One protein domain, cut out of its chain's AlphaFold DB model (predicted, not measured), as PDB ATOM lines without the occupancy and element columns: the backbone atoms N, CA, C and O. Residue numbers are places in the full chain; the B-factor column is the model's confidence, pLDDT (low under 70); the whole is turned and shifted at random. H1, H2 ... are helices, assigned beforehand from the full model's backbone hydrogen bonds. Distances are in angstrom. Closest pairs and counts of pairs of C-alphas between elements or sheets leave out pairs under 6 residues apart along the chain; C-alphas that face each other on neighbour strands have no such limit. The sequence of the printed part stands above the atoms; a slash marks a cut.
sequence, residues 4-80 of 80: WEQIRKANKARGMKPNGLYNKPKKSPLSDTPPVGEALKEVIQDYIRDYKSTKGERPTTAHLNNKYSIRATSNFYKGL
ATOM      1  N   TRP A   4     183.578 188.540 202.908       70.31
ATOM      2  CA  TRP A   4     182.851 187.981 201.768       70.31
ATOM      3  C   TRP A   4     182.353 186.552 201.995       70.31
ATOM      4  O   TRP A   4     181.251 186.201 201.570       70.31
ATOM      5  N   GLU A   5     183.124 185.723 202.696       76.44
ATOM      6  CA  GLU A   5     182.712 184.358 203.026       76.44
ATOM      7  C   GLU A   5     181.573 184.349 204.046       76.44
ATOM      8  O   GLU A   5     180.657 183.530 203.935       76.44
ATOM      9  N   GLN A   6     181.586 185.289 204.997       80.06
ATOM     10  CA  GLN A   6     180.514 185.460 205.978       80.06
ATOM     11  C   GLN A   6     179.210 185.913 205.312       80.06
ATOM     12  O   GLN A   6     178.163 185.310 205.551       80.06
ATOM     13  N   ILE A   7     179.278 186.899 204.410       74.19
ATOM     14  CA  ILE A   7     178.123 187.370 203.629       74.19
ATOM     15  C   ILE A   7     177.561 186.234 202.767       74.19
ATOM     16  O   ILE A   7     176.355 185.980 202.765       74.19
ATOM     17  N   ARG A   8     178.430 185.478 202.083       72.06
ATOM     18  CA  ARG A   8     178.014 184.333 201.262       72.06
ATOM     19  C   ARG A   8     177.347 183.241 202.102       72.06
ATOM     20  O   ARG A   8     176.338 182.677 201.679       72.06
ATOM     21  N   LYS A   9     177.875 182.953 203.295       76.00
ATOM     22  CA  LYS A   9     177.297 181.977 204.233       76.00
ATOM     23  C   LYS A   9     175.925 182.433 204.742       76.00
ATOM     24  O   LYS A   9     174.999 181.625 204.755       76.00
ATOM     25  N   ALA A  10     175.771 183.715 205.077       75.69
ATOM     26  CA  ALA A  10     174.499 184.298 205.504       75.69
ATOM     27  C   ALA A  10     173.440 184.265 204.388       75.69
ATOM     28  O   ALA A  10     172.303 183.858 204.622       75.69
ATOM     29  N   ASN A  11     173.818 184.607 203.156       70.31
ATOM     30  CA  ASN A  11     172.913 184.577 202.006       70.31
ATOM     31  C   ASN A  11     172.503 183.146 201.631       70.31
ATOM     32  O   ASN A  11     171.324 182.887 201.386       70.31
ATOM     33  N   LYS A  12     173.434 182.183 201.682       69.75
ATOM     34  CA  LYS A  12     173.122 180.757 201.493       69.75
ATOM     35  C   LYS A  12     172.165 180.238 202.571       69.75
ATOM     36  O   LYS A  12     171.214 179.534 202.240       69.75
ATOM     37  N   ALA A  13     172.368 180.623 203.835       69.12
ATOM     38  CA  ALA A  13     171.459 180.283 204.935       69.12
ATOM     39  C   ALA A  13     170.051 180.880 204.743       69.12
ATOM     40  O   ALA A  13     169.061 180.265 205.125       69.12
ATOM     41  N   ARG A  14     169.948 182.039 204.083       68.62
ATOM     42  CA  ARG A  14     168.680 182.684 203.697       68.62
ATOM     43  C   ARG A  14     168.063 182.118 202.410       68.62
ATOM     44  O   ARG A  14     167.038 182.612 201.953       68.62
ATOM     45  N   GLY A  15     168.660 181.074 201.831       63.31
ATOM     46  CA  GLY A  15     168.145 180.402 200.640       63.31
ATOM     47  C   GLY A  15     168.465 181.117 199.329       63.31
ATOM     48  O   GLY A  15     167.795 180.872 198.334       63.31
ATOM     49  N   MET A  16     169.464 181.993 199.298       68.69
ATOM     50  CA  MET A  16     169.903 182.685 198.088       68.69
ATOM     51  C   MET A  16     170.909 181.819 197.313       68.69
ATOM     52  O   MET A  16     171.818 181.221 197.899       68.69
ATOM     53  N   LYS A  17     170.742 181.721 195.993       65.25
ATOM     54  CA  LYS A  17     171.657 181.003 195.100       65.25
ATOM     55  C   LYS A  17     172.926 181.828 194.839       65.25
ATOM     56  O   LYS A  17     172.890 183.056 194.934       65.25
ATOM     57  N   PRO A  18     174.040 181.186 194.435       65.25
ATOM     58  CA  PRO A  18     175.288 181.881 194.102       65.25
ATOM     59  C   PRO A  18     175.162 182.919 192.977       65.25
ATOM     60  O   PRO A  18     175.972 183.832 192.910       65.25
ATOM     61  N   ASN A  19     174.145 182.798 192.118       70.19
ATOM     62  CA  ASN A  19     173.856 183.730 191.025       70.19
ATOM     63  C   ASN A  19     172.949 184.909 191.434       70.19
ATOM     64  O   ASN A  19     172.391 185.576 190.571       70.19
ATOM     65  N   GLY A  20     172.743 185.137 192.735       61.62
ATOM     66  CA  GLY A  20     171.945 186.255 193.246       61.62
ATOM     67  C   GLY A  20     170.429 186.039 193.225       61.62
ATOM     68  O   GLY A  20     169.692 186.866 193.751       61.62
ATOM     69  N   LEU A  21     169.944 184.922 192.674       63.12
ATOM     70  CA  LEU A  21     168.518 184.596 192.655       63.12
ATOM     71  C   LEU A  21     168.113 183.859 193.935       63.12
ATOM     72  O   LEU A  21     168.836 182.994 194.426       63.12
ATOM     73  N   TYR A  22     166.932 184.143 194.474       62.03
ATOM     74  CA  TYR A  22     166.394 183.360 195.586       62.03
ATOM     75  C   TYR A  22     166.076 181.923 195.132       62.03
ATOM     76  O   TYR A  22     165.639 181.684 194.001       62.03
ATOM     77  N   ASN A  23     166.286 180.932 196.008       61.12
ATOM     78  CA  ASN A  23     165.665 179.620 195.850       61.12
ATOM     79  C   ASN A  23     164.156 179.833 195.733       61.12
ATOM     80  O   ASN A  23     163.627 180.706 196.413       61.12
ATOM     81  N   LYS A  24     163.535 179.076 194.814       57.91
ATOM     82  CA  LYS A  24     162.132 179.136 194.360       57.91
ATOM     83  C   LYS A  24     161.212 179.944 195.287       57.91
ATOM     84  O   LYS A  24     161.226 179.653 196.483       57.91
ATOM     85  N   PRO A  25     160.374 180.856 194.750       56.06
ATOM     86  CA  PRO A  25     159.491 181.692 195.560       56.06
ATOM     87  C   PRO A  25     158.842 180.838 196.644       56.06
ATOM     88  O   PRO A  25     158.188 179.834 196.345       56.06
ATOM     89  N   LYS A  26     159.135 181.183 197.903       52.84
ATOM     90  CA  LYS A  26     158.604 180.496 199.076       52.84
ATOM     91  C   LYS A  26     157.090 180.528 198.902       52.84
ATOM     92  O   LYS A  26     156.518 181.617 198.885       52.84
ATOM     93  N   LYS A  27     156.470 179.366 198.648       53.75
ATOM     94  CA  LYS A  27     155.016 179.282 198.470       53.75
ATOM     95  C   LYS A  27     154.393 180.003 199.660       53.75
ATOM     96  O   LYS A  27     154.755 179.713 200.801       53.75
ATOM     97  N   SER A  28     153.573 181.010 199.373       53.50
ATOM     98  CA  SER A  28     152.896 181.787 200.406       53.50
ATOM     99  C   SER A  28     152.200 180.828 201.383       53.50
ATOM    100  O   SER A  28     151.666 179.815 200.930       53.50
ATOM    101  N   PRO A  29     152.168 181.119 202.697       54.09
ATOM    102  CA  PRO A  29     151.406 180.332 203.669       54.09
ATOM    103  C   PRO A  29     149.886 180.382 203.433       54.09
ATOM    104  O   PRO A  29     149.131 179.753 204.168       54.09
ATOM    105  N   LEU A  30     149.424 181.125 202.419       51.97
ATOM    106  CA  LEU A  30     148.055 181.091 201.914       51.97
ATOM    107  C   LEU A  30     147.768 179.691 201.358       51.97
ATOM    108  O   LEU A  30     148.033 179.408 200.193       51.97
ATOM    109  N   SER A  31     147.269 178.814 202.228       55.56
ATOM    110  CA  SER A  31     146.831 177.472 201.864       55.56
ATOM    111  C   SER A  31     145.756 177.553 200.782       55.56
ATOM    112  O   SER A  31     144.769 178.276 200.927       55.56
ATOM    113  N   ASP A  32     145.931 176.768 199.718       58.09
ATOM    114  CA  ASP A  32     144.927 176.562 198.667       58.09
ATOM    115  C   ASP A  32     143.623 175.954 199.228       58.09
ATOM    116  O   ASP A  32     142.582 175.957 198.570       58.09
ATOM    117  N   THR A  33     143.661 175.429 200.452       63.81
ATOM    118  CA  THR A  33     142.500 175.028 201.244       63.81
ATOM    119  C   THR A  33     142.402 175.948 202.461       63.81
ATOM    120  O   THR A  33     143.122 175.731 203.442       63.81
ATOM    121  N   PRO A  34     141.567 177.004 202.426       63.84
ATOM    122  CA  PRO A  34     141.362 177.831 203.605       63.84
ATOM    123  C   PRO A  34     140.809 176.941 204.729       63.84
ATOM    124  O   PRO A  34     139.918 176.130 204.459       63.84
ATOM    125  N   PRO A  35     141.325 177.049 205.965       65.81
ATOM    126  CA  PRO A  35     140.737 176.361 207.101       65.81
ATOM    127  C   PRO A  35     139.369 176.991 207.374       65.81
ATOM    128  O   PRO A  35     139.261 178.046 207.995       65.81
ATOM    129  N   VAL A  36     138.321 176.378 206.837       76.12
ATOM    130  CA  VAL A  36     136.934 176.700 207.171       76.12
ATOM    131  C   VAL A  36     136.558 175.912 208.416       76.12
ATOM    132  O   VAL A  36     136.825 174.712 208.476       76.12
ATOM    133  N   GLY A  37     135.938 176.570 209.395       80.00
ATOM    134  CA  GLY A  37     135.342 175.870 210.533       80.00
ATOM    135  C   GLY A  37     134.264 174.883 210.073       80.00
ATOM    136  O   GLY A  37     133.649 175.087 209.024       80.00
ATOM    137  N   GLU A  38     134.025 173.829 210.856       81.06
ATOM    138  CA  GLU A  38     133.102 172.738 210.496       81.06
ATOM    139  C   GLU A  38     131.696 173.245 210.144       81.06
ATOM    140  O   GLU A  38     131.169 172.889 209.095       81.06
ATOM    141  N   ALA A  39     131.154 174.187 210.920       83.38
ATOM    142  CA  ALA A  39     129.846 174.787 210.649       83.38
ATOM    143  C   ALA A  39     129.766 175.478 209.273       83.38
ATOM    144  O   ALA A  39     128.789 175.334 208.542       83.38
ATOM    145  N   LEU A  40     130.810 176.214 208.873       84.19
ATOM    146  CA  LEU A  40     130.835 176.868 207.562       84.19
ATOM    147  C   LEU A  40     131.038 175.841 206.436       84.19
ATOM    148  O   LEU A  40     130.530 176.029 205.331       84.19
ATOM    149  N   LYS A  41     131.736 174.733 206.712       85.75
ATOM    150  CA  LYS A  41     131.881 173.619 205.772       85.75
ATOM    151  C   LYS A  41     130.528 172.968 205.465       85.75
ATOM    152  O   LYS A  41     130.227 172.774 204.289       85.75
ATOM    153  N   GLU A  42     129.715 172.691 206.481       87.75
ATOM    154  CA  GLU A  42     128.365 172.130 206.319       87.75
ATOM    155  C   GLU A  42     127.467 173.049 205.483       87.75
ATOM    156  O   GLU A  42     126.903 172.614 204.480       87.75
ATOM    157  N   VAL A  43     127.442 174.350 205.797       90.06
ATOM    158  CA  VAL A  43     126.680 175.351 205.028       90.06
ATOM    159  C   VAL A  43     127.106 175.380 203.557       90.06
ATOM    160  O   VAL A  43     126.270 175.457 202.653       90.06
ATOM    161  N   ILE A  44     128.413 175.299 203.284       89.62
ATOM    162  CA  ILE A  44     128.930 175.259 201.914       89.62
ATOM    163  C   ILE A  44     128.515 173.963 201.207       89.62
ATOM    164  O   ILE A  44     128.140 174.013 200.033       89.62
ATOM    165  N   GLN A  45     128.571 172.813 201.883       89.69
ATOM    166  CA  GLN A  45     128.142 171.534 201.312       89.69
ATOM    167  C   GLN A  45     126.653 171.546 200.965       89.69
ATOM    168  O   GLN A  45     126.297 171.173 199.845       89.69
ATOM    169  N   ASP A  46     125.801 172.010 201.878       92.69
ATOM    170  CA  ASP A  46     124.359 172.116 201.654       92.69
ATOM    171  C   ASP A  46     124.054 173.059 200.490       92.69
ATOM    172  O   ASP A  46     123.306 172.705 199.578       92.69
ATOM    173  N   TYR A  47     124.736 174.205 200.433       92.94
ATOM    174  CA  TYR A  47     124.615 175.125 199.309       92.94
ATOM    175  C   TYR A  47     125.046 174.503 197.976       92.94
ATOM    176  O   TYR A  47     124.410 174.732 196.952       92.94
ATOM    177  N   ILE A  48     126.123 173.711 197.951       90.94
ATOM    178  CA  ILE A  48     126.556 173.011 196.732       90.94
ATOM    179  C   ILE A  48     125.506 171.984 196.295       90.94
ATOM    180  O   ILE A  48     125.290 171.838 195.089       90.94
ATOM    181  N   ARG A  49     124.870 171.271 197.237       92.31
ATOM    182  CA  ARG A  49     123.799 170.310 196.926       92.31
ATOM    183  C   ARG A  49     122.600 171.023 196.306       92.31
ATOM    184  O   ARG A  49     122.176 170.623 195.225       92.31
ATOM    185  N   ASP A  50     122.141 172.106 196.929       94.19
ATOM    186  CA  ASP A  50     121.006 172.908 196.455       94.19
ATOM    187  C   ASP A  50     121.281 173.586 195.098       94.19
ATOM    188  O   ASP A  50     120.477 173.547 194.163       94.19
ATOM    189  N   TYR A  51     122.481 174.145 194.924       93.88
ATOM    190  CA  TYR A  51     122.886 174.744 193.652       93.88
ATOM    191  C   TYR A  51     122.910 173.703 192.523       93.88
ATOM    192  O   TYR A  51     122.505 173.991 191.398       93.88
ATOM    193  N   LYS A  52     123.334 172.469 192.823       91.88
ATOM    194  CA  LYS A  52     123.339 171.377 191.846       91.88
ATOM    195  C   LYS A  52     121.929 170.901 191.500       91.88
ATOM    196  O   LYS A  52     121.686 170.614 190.332       91.88
ATOM    197  N   SER A  53     121.003 170.830 192.458       93.25
ATOM    198  CA  SER A  53     119.609 170.467 192.160       93.25
ATOM    199  C   SER A  53     118.886 171.534 191.344       93.25
ATOM    200  O   SER A  53     118.071 171.195 190.496       93.25
ATOM    201  N   THR A  54     119.197 172.812 191.566       93.31
ATOM    202  CA  THR A  54     118.525 173.931 190.888       93.31
ATOM    203  C   THR A  54     119.122 174.256 189.520       93.31
ATOM    204  O   THR A  54     118.381 174.562 188.590       93.31
ATOM    205  N   LYS A  55     120.453 174.193 189.374       91.62
ATOM    206  CA  LYS A  55     121.154 174.572 188.133       91.62
ATOM    207  C   LYS A  55     121.691 173.397 187.319       91.62
ATOM    208  O   LYS A  55     122.159 173.602 186.206       91.62
ATOM    209  N   GLY A  56     121.682 172.183 187.869       91.62
ATOM    210  CA  GLY A  56     122.249 170.986 187.233       91.62
ATOM    211  C   GLY A  56     123.782 170.904 187.275       91.62
ATOM    212  O   GLY A  56     124.353 169.859 186.961       91.62
ATOM    213  N   GLU A  57     124.467 171.960 187.714       90.00
ATOM    214  CA  GLU A  57     125.927 172.050 187.780       90.00
ATOM    215  C   GLU A  57     126.414 172.422 189.186       90.00
ATOM    216  O   GLU A  57     125.653 172.889 190.029       90.00
ATOM    217  N   ARG A  58     127.703 172.209 189.471       88.31
ATOM    218  CA  ARG A  58     128.301 172.667 190.736       88.31
ATOM    219  C   ARG A  58     128.689 174.144 190.602       88.31
ATOM    220  O   ARG A  58     129.151 174.539 189.532       88.31
ATOM    221  N   PRO A  59     128.583 174.952 191.672       90.06
ATOM    222  CA  PRO A  59     129.062 176.330 191.630       90.06
ATOM    223  C   PRO A  59     130.568 176.346 191.347       90.06
ATOM    224  O   PRO A  59     131.287 175.417 191.723       90.06
ATOM    225  N   THR A  60     131.067 177.395 190.700       90.56
ATOM    226  CA  THR A  60     132.509 177.562 190.470       90.56
ATOM    227  C   THR A  60     133.228 177.972 191.757       90.56
ATOM    228  O   THR A  60     132.619 178.501 192.689       90.56
ATOM    229  N   THR A  61     134.549 177.778 191.813       86.56
ATOM    230  CA  THR A  61     135.365 178.267 192.940       86.56
ATOM    231  C   THR A  61     135.228 179.778 193.115       86.56
ATOM    232  O   THR A  61     135.072 180.251 194.234       86.56
ATOM    233  N   ALA A  62     135.217 180.535 192.013       87.31
ATOM    234  CA  ALA A  62     135.010 181.982 192.027       87.31
ATOM    235  C   ALA A  62     133.654 182.363 192.643       87.31
ATOM    236  O   ALA A  62     133.579 183.302 193.432       87.31
ATOM    237  N   HIS A  63     132.599 181.598 192.345       90.00
ATOM    238  CA  HIS A  63     131.278 181.809 192.934       90.00
ATOM    239  C   HIS A  63     131.287 181.616 194.453       90.00
ATOM    240  O   HIS A  63     130.782 182.463 195.188       90.00
ATOM    241  N   LEU A  64     131.892 180.527 194.937       88.19
ATOM    242  CA  LEU A  64     132.012 180.279 196.377       88.19
ATOM    243  C   LEU A  64     132.879 181.332 197.075       88.19
ATOM    244  O   LEU A  64     132.536 181.762 198.175       88.19
ATOM    245  N   ASN A  65     133.955 181.782 196.427       86.44
ATOM    246  CA  ASN A  65     134.840 182.819 196.960       86.44
ATOM    247  C   ASN A  65     134.106 184.142 197.148       86.44
ATOM    248  O   ASN A  65     134.211 184.755 198.206       86.44
ATOM    249  N   ASN A  66     133.314 184.541 196.154       88.00
ATOM    250  CA  ASN A  66     132.511 185.755 196.239       88.00
ATOM    251  C   ASN A  66     131.405 185.629 197.295       88.00
ATOM    252  O   ASN A  66     131.157 186.580 198.026       88.00
ATOM    253  N   LYS A  67     130.756 184.460 197.399       89.06
ATOM    254  CA  LYS A  67     129.619 184.261 198.308       89.06
ATOM    255  C   LYS A  67     130.016 184.156 199.783       89.06
ATOM    256  O   LYS A  67     129.331 184.717 200.627       89.06
ATOM    257  N   TYR A  68     131.079 183.417 200.089       86.75
ATOM    258  CA  TYR A  68     131.477 183.111 201.470       86.75
ATOM    259  C   TYR A  68     132.760 183.828 201.901       86.75
ATOM    260  O   TYR A  68     133.289 183.538 202.970       86.75
ATOM    261  N   SER A  69     133.290 184.728 201.063       84.00
ATOM    262  CA  SER A  69     134.571 185.413 201.289       84.00
ATOM    263  C   SER A  69     135.719 184.445 201.614       84.00
ATOM    264  O   SER A  69     136.632 184.761 202.375       84.00
ATOM    265  N   ILE A  70     135.669 183.246 201.027       83.44
ATOM    266  CA  ILE A  70     136.695 182.212 201.170       83.44
ATOM    267  C   ILE A  70     137.652 182.228 199.980       83.44
ATOM    268  O   ILE A  70     137.401 182.849 198.950       83.44
ATOM    269  N   ARG A  71     138.760 181.497 200.107       79.38
ATOM    270  CA  ARG A  71     139.701 181.242 199.012       79.38
ATOM    271  C   ARG A  71     139.649 179.783 198.558       79.38
ATOM    272  O   ARG A  71     140.655 179.084 198.566       79.38
ATOM    273  N   ALA A  72     138.464 179.310 198.196       79.06
ATOM    274  CA  ALA A  72     138.275 178.010 197.578       79.06
ATOM    275  C   ALA A  72     139.102 177.891 196.288       79.06
ATOM    276  O   ALA A  72     139.061 178.745 195.396       79.06
ATOM    277  N   THR A  73     139.837 176.789 196.188       80.88
ATOM    278  CA  THR A  73     140.543 176.350 194.980       80.88
ATOM    279  C   THR A  73     139.924 175.056 194.459       80.88
ATOM    280  O   THR A  73     138.992 174.513 195.049       80.88
ATOM    281  N   SER A  74     140.437 174.507 193.358       76.75
ATOM    282  CA  SER A  74     139.999 173.187 192.881       76.75
ATOM    283  C   SER A  74     140.195 172.084 193.932       76.75
ATOM    284  O   SER A  74     139.404 171.146 193.997       76.75
ATOM    285  N   ASN A  75     141.207 172.214 194.797       75.44
ATOM    286  CA  ASN A  75     141.458 171.275 195.890       75.44
ATOM    287  C   ASN A  75     140.448 171.414 197.034       75.44
ATOM    288  O   ASN A  75     140.215 170.444 197.747       75.44
ATOM    289  N   PHE A  76     139.805 172.574 197.176       78.44
ATOM    290  CA  PHE A  76     138.748 172.778 198.162       78.44
ATOM    291  C   PHE A  76     137.583 171.804 197.951       78.44
ATOM    292  O   PHE A  76     137.118 171.186 198.900       78.44
ATOM    293  N   TYR A  77     137.195 171.565 196.695       73.25
ATOM    294  CA  TYR A  77     136.169 170.573 196.360       73.25
ATOM    295  C   TYR A  77     136.569 169.128 196.652       73.25
ATOM    296  O   TYR A  77     135.685 168.294 196.802       73.25
ATOM    297  N   LYS A  78     137.869 168.812 196.703       74.62
ATOM    298  CA  LYS A  78     138.341 167.459 197.034       74.62
ATOM    299  C   LYS A  78     138.278 167.177 198.535       74.62
ATOM    300  O   LYS A  78     138.221 166.018 198.918       74.62
ATOM    301  N   GLY A  79     138.345 168.223 199.362       70.25
ATOM    302  CA  GLY A  79     138.258 168.122 200.821       70.25
ATOM    303  C   GLY A  79     136.851 168.338 201.387       70.25
ATOM    304  O   GLY A  79     136.676 168.233 202.606       70.25
ATOM    305  N   LEU A  80     135.881 168.678 200.530       73.38
ATOM    306  CA  LEU A  80     134.468 168.849 200.870       73.38
ATOM    307  C   LEU A  80     133.718 167.525 200.842       73.38
ATOM    308  O   LEU A  80     133.791 166.817 199.817       73.38
TER     309      LEU A  80
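This is residues 4 to 80 of the 80 residues of an uncharacterized protein of Citrobacter freundii complex sp. CFNIH4 (UniProt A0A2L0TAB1). A loose head of three helices, the long H2 with the short H3 and H4 on its inner side, is joined by a long outstretched link, residues 14 to 37, to the lone helix H1 at the far end. The printed part has 77 residues with four named helices, H1 to H4 in order, no named strand, and the class all helix. It is extended, with a radius of gyration of the C-alphas of 20.6 A, and a rod spanning 66 by 23 by 19 A.

H2, residues 38 to 55, is 25.4 A long from C-alpha 38 at (133.102, 172.738, 210.496). H3 is residues 61 to 68, 10.6 A, and H4 residues 76 to 79, 5.4 A. H1, residues 4 to 13, is 14.1 A long from C-alpha 4 at (182.851, 187.981, 201.768).

H2 and H3 are near each other, their closest C-alphas 8.1 A apart. H3 and H4 are only just apart, at 8.3 A. H2 and H4 are apart, and H1 is apart from H2, H3 and H4. Every O i to N i+4 pair is within hydrogen-bond range in H1, H2 and H3; H4 is too short for one.

The C-alphas of Trp 4 and Thr 54, the two farthest apart, are 66.7 A apart. The printed part has no cut; the link H1 to H2 is long. Residues 12 to 18 and 20 to 35 have pLDDT under 70.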